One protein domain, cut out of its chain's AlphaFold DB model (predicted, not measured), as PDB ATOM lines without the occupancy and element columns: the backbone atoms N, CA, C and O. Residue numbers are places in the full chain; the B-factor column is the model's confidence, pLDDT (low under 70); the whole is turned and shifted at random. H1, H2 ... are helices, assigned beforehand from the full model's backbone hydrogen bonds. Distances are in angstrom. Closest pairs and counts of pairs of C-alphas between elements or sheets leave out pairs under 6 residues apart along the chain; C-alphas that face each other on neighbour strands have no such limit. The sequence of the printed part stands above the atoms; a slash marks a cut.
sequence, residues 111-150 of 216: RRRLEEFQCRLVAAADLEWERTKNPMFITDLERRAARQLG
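What this domain is: This is residues 111 to 150 of the 216 residues of an uncharacterized protein of Acidobacteria bacterium (UniProt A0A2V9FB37). One long helix, H1, makes the long axis, and a short helix, H2, crosses over one side of it near its middle. After H1 ends, the link of residues 133 to 139 folds back along the same side and leads into H2, which crosses H1 at a steep tilt of 57 degrees rather than lying side by side with it. The printed part has 40 residues with two named helices, H1 then H2, and no named strand; the class is all helix. By its radius of gyration of the C-alphas, 10.1 A, the whole is compact, and the C-alphas span 31 by 14 by 14 A.

Where its parts are: H1 takes residues 111 to 132 and is 31.4 A long from first to last C-alpha. It begins at C-alpha 111, (-32.233, -26.519, 32.504), and ends at C-alpha 132, (-38.244, -4.718, 54.239). Seven residues follow, of which 135 to 137 are helix in a run without a name. H2 takes residues 140 to 148, is 12.2 A long, and ends at C-alpha 148, (-34.503, -25.795, 43.706).

How they stand to each other: H1 and H2 touch, with 13 pairs of C-alphas within 8 A. H1 does so with residues 118 to 125 alone. The closest C-alphas of the two are those of Gln 118 and Ala 145, 4.9 A apart. Their lines stand at a steep tilt of 57 degrees, and they run opposite ways. In H1 and H2 every O i to N i+4 pair is within hydrogen-bond range.

The domain as a whole: The two C-alphas farthest apart are those of Arg 111 and Thr 132, 31.4 A. The link from H1 to H2 is short. The printed part has no cut. Its mean pLDDT is 92.8, and no printed residue is under 70.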
ATOM      1  N   ARG A 111     -32.732 -26.608  31.122       94.69
ATOM      2  CA  ARG A 111     -32.233 -26.519  32.504       94.69
ATOM      3  C   ARG A 111     -31.501 -25.209  32.758       94.69
ATOM      4  O   ARG A 111     -31.784 -24.558  33.757       94.69
ATOM      5  N   ARG A 112     -30.640 -24.787  31.830       95.88
ATOM      6  CA  ARG A 112     -29.917 -23.515  31.931       95.88
ATOM      7  C   ARG A 112     -30.876 -22.324  31.991       95.88
ATOM      8  O   ARG A 112     -30.761 -21.489  32.879       95.88
ATOM      9  N   ARG A 113     -31.872 -22.275  31.101       95.06
ATOM     10  CA  ARG A 113     -32.890 -21.206  31.086       95.06
ATOM     11  C   ARG A 113     -33.733 -21.176  32.362       95.06
ATOM     12  O   ARG A 113     -34.091 -20.100  32.840       95.06
ATOM     13  N   LEU A 114     -34.056 -22.349  32.908       95.00
ATOM     14  CA  LEU A 114     -34.778 -22.479  34.174       95.00
ATOM     15  C   LEU A 114     -33.937 -21.968  35.347       95.00
ATOM     16  O   LEU A 114     -34.435 -21.186  36.150       95.00
ATOM     17  N   GLU A 115     -32.667 -22.357  35.412       95.12
ATOM     18  CA  GLU A 115     -31.727 -21.898  36.434       95.12
ATOM     19  C   GLU A 115     -31.519 -20.377  36.370       95.12
ATOM     20  O   GLU A 115     -31.582 -19.700  37.396       95.12
ATOM     21  N   GLU A 116     -31.359 -19.808  35.171       95.50
ATOM     22  CA  GLU A 116     -31.256 -18.358  34.958       95.50
ATOM     23  C   GLU A 116     -32.508 -17.616  35.455       95.50
ATOM     24  O   GLU A 116     -32.416 -16.556  36.081       95.50
ATOM     25  N   PHE A 117     -33.698 -18.164  35.195       94.94
ATOM     26  CA  PHE A 117     -34.949 -17.604  35.699       94.94
ATOM     27  C   PHE A 117     -35.051 -17.698  37.228       94.94
ATOM     28  O   PHE A 117     -35.346 -16.698  37.883       94.94
ATOM     29  N   GLN A 118     -34.740 -18.857  37.808       94.69
ATOM     30  CA  GLN A 118     -34.729 -19.053  39.258       94.69
ATOM     31  C   GLN A 118     -33.731 -18.118  39.949       94.69
ATOM     32  O   GLN A 118     -34.064 -17.515  40.967       94.69
ATOM     33  N   CYS A 119     -32.539 -17.932  39.380       95.38
ATOM     34  CA  CYS A 119     -31.544 -16.998  39.901       95.38
ATOM     35  C   CYS A 119     -32.083 -15.562  39.938       95.38
ATOM     36  O   CYS A 119     -31.898 -14.866  40.936       95.38
ATOM     37  N   ARG A 120     -32.796 -15.126  38.888       95.00
ATOM     38  CA  ARG A 120     -33.438 -13.801  38.861       95.00
ATOM     39  C   ARG A 120     -34.508 -13.650  39.942       95.00
ATOM     40  O   ARG A 120     -34.545 -12.610  40.593       95.00
ATOM     41  N   LEU A 121     -35.331 -14.676  40.166       94.75
ATOM     42  CA  LEU A 121     -36.334 -14.675  41.238       94.75
ATOM     43  C   LEU A 121     -35.686 -14.549  42.619       94.75
ATOM     44  O   LEU A 121     -36.100 -13.732  43.435       94.75
ATOM     45  N   VAL A 122     -34.635 -15.328  42.879       95.25
ATOM     46  CA  VAL A 122     -33.923 -15.272  44.162       95.25
ATOM     47  C   VAL A 122     -33.262 -13.911  44.374       95.25
ATOM     48  O   VAL A 122     -33.339 -13.372  45.474       95.25
ATOM     49  N   ALA A 123     -32.673 -13.322  43.331       95.12
ATOM     50  CA  ALA A 123     -32.093 -11.985  43.410       95.12
ATOM     51  C   ALA A 123     -33.151 -10.902  43.700       95.12
ATOM     52  O   ALA A 123     -32.898  -9.994  44.493       95.12
ATOM     53  N   ALA A 124     -34.342 -11.007  43.102       94.06
ATOM     54  CA  ALA A 124     -35.459 -10.109  43.393       94.06
ATOM     55  C   ALA A 124     -35.922 -10.235  44.857       94.06
ATOM     56  O   ALA A 124     -36.072  -9.224  45.547       94.06
ATOM     57  N   ALA A 125     -36.049 -11.465  45.360       94.44
ATOM     58  CA  ALA A 125     -36.398 -11.728  46.753       94.44
ATOM     59  C   ALA A 125     -35.335 -11.227  47.744       94.44
ATOM     60  O   ALA A 125     -35.678 -10.698  48.802       94.44
ATOM     61  N   ASP A 126     -34.048 -11.361  47.410       94.56
ATOM     62  CA  ASP A 126     -32.948 -10.831  48.218       94.56
ATOM     63  C   ASP A 126     -33.029  -9.301  48.334       94.56
ATOM     64  O   ASP A 126     -32.935  -8.766  49.440       94.56
ATOM     65  N   LEU A 127     -33.292  -8.602  47.226       95.25
ATOM     66  CA  LEU A 127     -33.472  -7.148  47.224       95.25
ATOM     67  C   LEU A 127     -34.669  -6.724  48.091       95.25
ATOM     68  O   LEU A 127     -34.581  -5.790  48.893       95.25
ATOM     69  N   GLU A 128     -35.788  -7.437  47.973       94.00
ATOM     70  CA  GLU A 128     -36.992  -7.158  48.757       94.00
ATOM     71  C   GLU A 128     -36.776  -7.433  50.256       94.00
ATOM     72  O   GLU A 128     -37.224  -6.667  51.121       94.00
ATOM     73  N   TRP A 129     -36.010  -8.478  50.581       94.25
ATOM     74  CA  TRP A 129     -35.580  -8.775  51.943       94.25
ATOM     75  C   TRP A 129     -34.668  -7.693  52.516       94.25
ATOM     76  O   TRP A 129     -34.792  -7.335  53.687       94.25
ATOM     77  N   GLU A 130     -33.730  -7.169  51.734       93.62
ATOM     78  CA  GLU A 130     -32.869  -6.066  52.162       93.62
ATOM     79  C   GLU A 130     -33.671  -4.810  52.490       93.62
ATOM     80  O   GLU A 130     -33.404  -4.172  53.510       93.62
ATOM     81  N   ARG A 131     -34.702  -4.528  51.692       93.75
ATOM     82  CA  ARG A 131     -35.571  -3.361  51.846       93.75
ATOM     83  C   ARG A 131     -36.501  -3.449  53.054       93.75
ATOM     84  O   ARG A 131     -36.678  -2.459  53.759       93.75
ATOM     85  N   THR A 132     -37.134  -4.601  53.273       92.00
ATOM     86  CA  THR A 132     -38.244  -4.718  54.239       92.00
ATOM     87  C   THR A 132     -37.934  -5.590  55.447       92.00
ATOM     88  O   THR A 132     -38.581  -5.434  56.483       92.00
ATOM     89  N   LYS A 133     -36.993  -6.536  55.321       90.50
ATOM     90  CA  LYS A 133     -36.757  -7.629  56.283       90.50
ATOM     91  C   LYS A 133     -38.039  -8.374  56.680       90.50
ATOM     92  O   LYS A 133     -38.102  -8.982  57.748       90.50
ATOM     93  N   ASN A 134     -39.063  -8.337  55.828       86.12
ATOM     94  CA  ASN A 134     -40.343  -8.971  56.081       86.12
ATOM     95  C   ASN A 134     -40.545 -10.124  55.089       86.12
ATOM     96  O   ASN A 134     -40.674  -9.883  53.888       86.12
ATOM     97  N   PRO A 135     -40.615 -11.380  55.566       86.56
ATOM     98  CA  PRO A 135     -40.755 -12.532  54.686       86.56
ATOM     99  C   PRO A 135     -42.097 -12.550  53.937       86.56
ATOM    100  O   PRO A 135     -42.211 -13.244  52.934       86.56
ATOM    101  N   MET A 136     -43.112 -11.802  54.378       87.50
ATOM    102  CA  MET A 136     -44.417 -11.777  53.710       87.50
ATOM    103  C   MET A 136     -44.403 -11.181  52.300       87.50
ATOM    104  O   MET A 136     -45.304 -11.487  51.528       87.50
ATOM    105  N   PHE A 137     -43.411 -10.355  51.956       88.94
ATOM    106  CA  PHE A 137     -43.291  -9.809  50.599       88.94
ATOM    107  C   PHE A 137     -42.636 -10.779  49.614       88.94
ATOM    108  O   PHE A 137     -42.594 -10.498  48.424       88.94
ATOM    109  N   ILE A 138     -42.155 -11.924  50.104       91.88
ATOM    110  CA  ILE A 138     -41.457 -12.916  49.295       91.88
ATOM    111  C   ILE A 138     -42.421 -14.043  48.961       91.88
ATOM    112  O   ILE A 138     -42.916 -14.756  49.845       91.88
ATOM    113  N   THR A 139     -42.663 -14.184  47.666       91.06
ATOM    114  CA  THR A 139     -43.634 -15.086  47.060       91.06
ATOM    115  C   THR A 139     -43.224 -16.553  47.194       91.06
ATOM    116  O   THR A 139     -42.050 -16.904  47.351       91.06
ATOM    117  N   ASP A 140     -44.201 -17.452  47.081       89.25
ATOM    118  CA  ASP A 140     -43.937 -18.894  47.076       89.25
ATOM    119  C   ASP A 140     -43.079 -19.334  45.884       89.25
ATOM    120  O   ASP A 140     -42.315 -20.296  46.003       89.25
ATOM    121  N   LEU A 141     -43.171 -18.622  44.756       90.12
ATOM    122  CA  LEU A 141     -42.364 -18.881  43.568       90.12
ATOM    123  C   LEU A 141     -40.876 -18.623  43.845       90.12
ATOM    124  O   LEU A 141     -40.041 -19.479  43.561       90.12
ATOM    125  N   GLU A 142     -40.544 -17.501  44.484       93.38
ATOM    126  CA  GLU A 142     -39.165 -17.160  44.864       93.38
ATOM    127  C   GLU A 142     -38.598 -18.135  45.906       93.38
ATOM    128  O   GLU A 142     -37.460 -18.598  45.792       93.38
ATOM    129  N   ARG A 143     -39.415 -18.528  46.894       91.88
ATOM    130  CA  ARG A 143     -39.043 -19.561  47.880       91.88
ATOM    131  C   ARG A 143     -38.758 -20.899  47.218       91.88
ATOM    132  O   ARG A 143     -37.812 -21.585  47.599       91.88
ATOM    133  N   ARG A 144     -39.581 -21.297  46.249       90.31
ATOM    134  CA  ARG A 144     -39.393 -22.544  45.502       90.31
ATOM    135  C   ARG A 144     -38.127 -22.495  44.655       90.31
ATOM    136  O   ARG A 144     -37.366 -23.457  44.704       90.31
ATOM    137  N   ALA A 145     -37.878 -21.384  43.962       93.00
ATOM    138  CA  ALA A 145     -36.661 -21.175  43.185       93.00
ATOM    139  C   ALA A 145     -35.407 -21.330  44.059       93.00
ATOM    140  O   ALA A 145     -34.523 -22.116  43.730       93.00
ATOM    141  N   ALA A 146     -35.369 -20.687  45.231       93.81
ATOM    142  CA  ALA A 146     -34.252 -20.844  46.162       93.81
ATOM    143  C   ALA A 146     -34.064 -22.293  46.643       93.81
ATOM    144  O   ALA A 146     -32.930 -22.763  46.703       93.81
ATOM    145  N   ARG A 147     -35.150 -23.034  46.918       91.06
ATOM    146  CA  ARG A 147     -35.068 -24.467  47.273       91.06
ATOM    147  C   ARG A 147     -34.525 -25.321  46.127       91.06
ATOM    148  O   ARG A 147     -33.714 -26.205  46.375       91.06
ATOM    149  N   GLN A 148     -34.962 -25.066  44.895       90.31
ATOM    150  CA  GLN A 148     -34.503 -25.795  43.706       90.31
ATOM    151  C   GLN A 148     -33.023 -25.529  43.408       90.31
ATOM    152  O   GLN A 148     -32.309 -26.451  43.032       90.31
ATOM    153  N   LEU A 149     -32.551 -24.306  43.667       92.56
ATOM    154  CA  LEU A 149     -31.136 -23.935  43.587       92.56
ATOM    155  C   LEU A 149     -30.309 -24.390  44.805       92.56
ATOM    156  O   LEU A 149     -29.102 -24.165  44.837       92.56
ATOM    157  N   GLY A 150     -30.933 -24.983  45.830       90.50
ATOM    158  CA  GLY A 150     -30.250 -25.405  47.056       90.50
ATOM    159  C   GLY A 150     -29.706 -24.250  47.906       90.50
ATOM    160  O   GLY A 150     -28.755 -24.441  48.660       90.50
TER     161      GLY A 150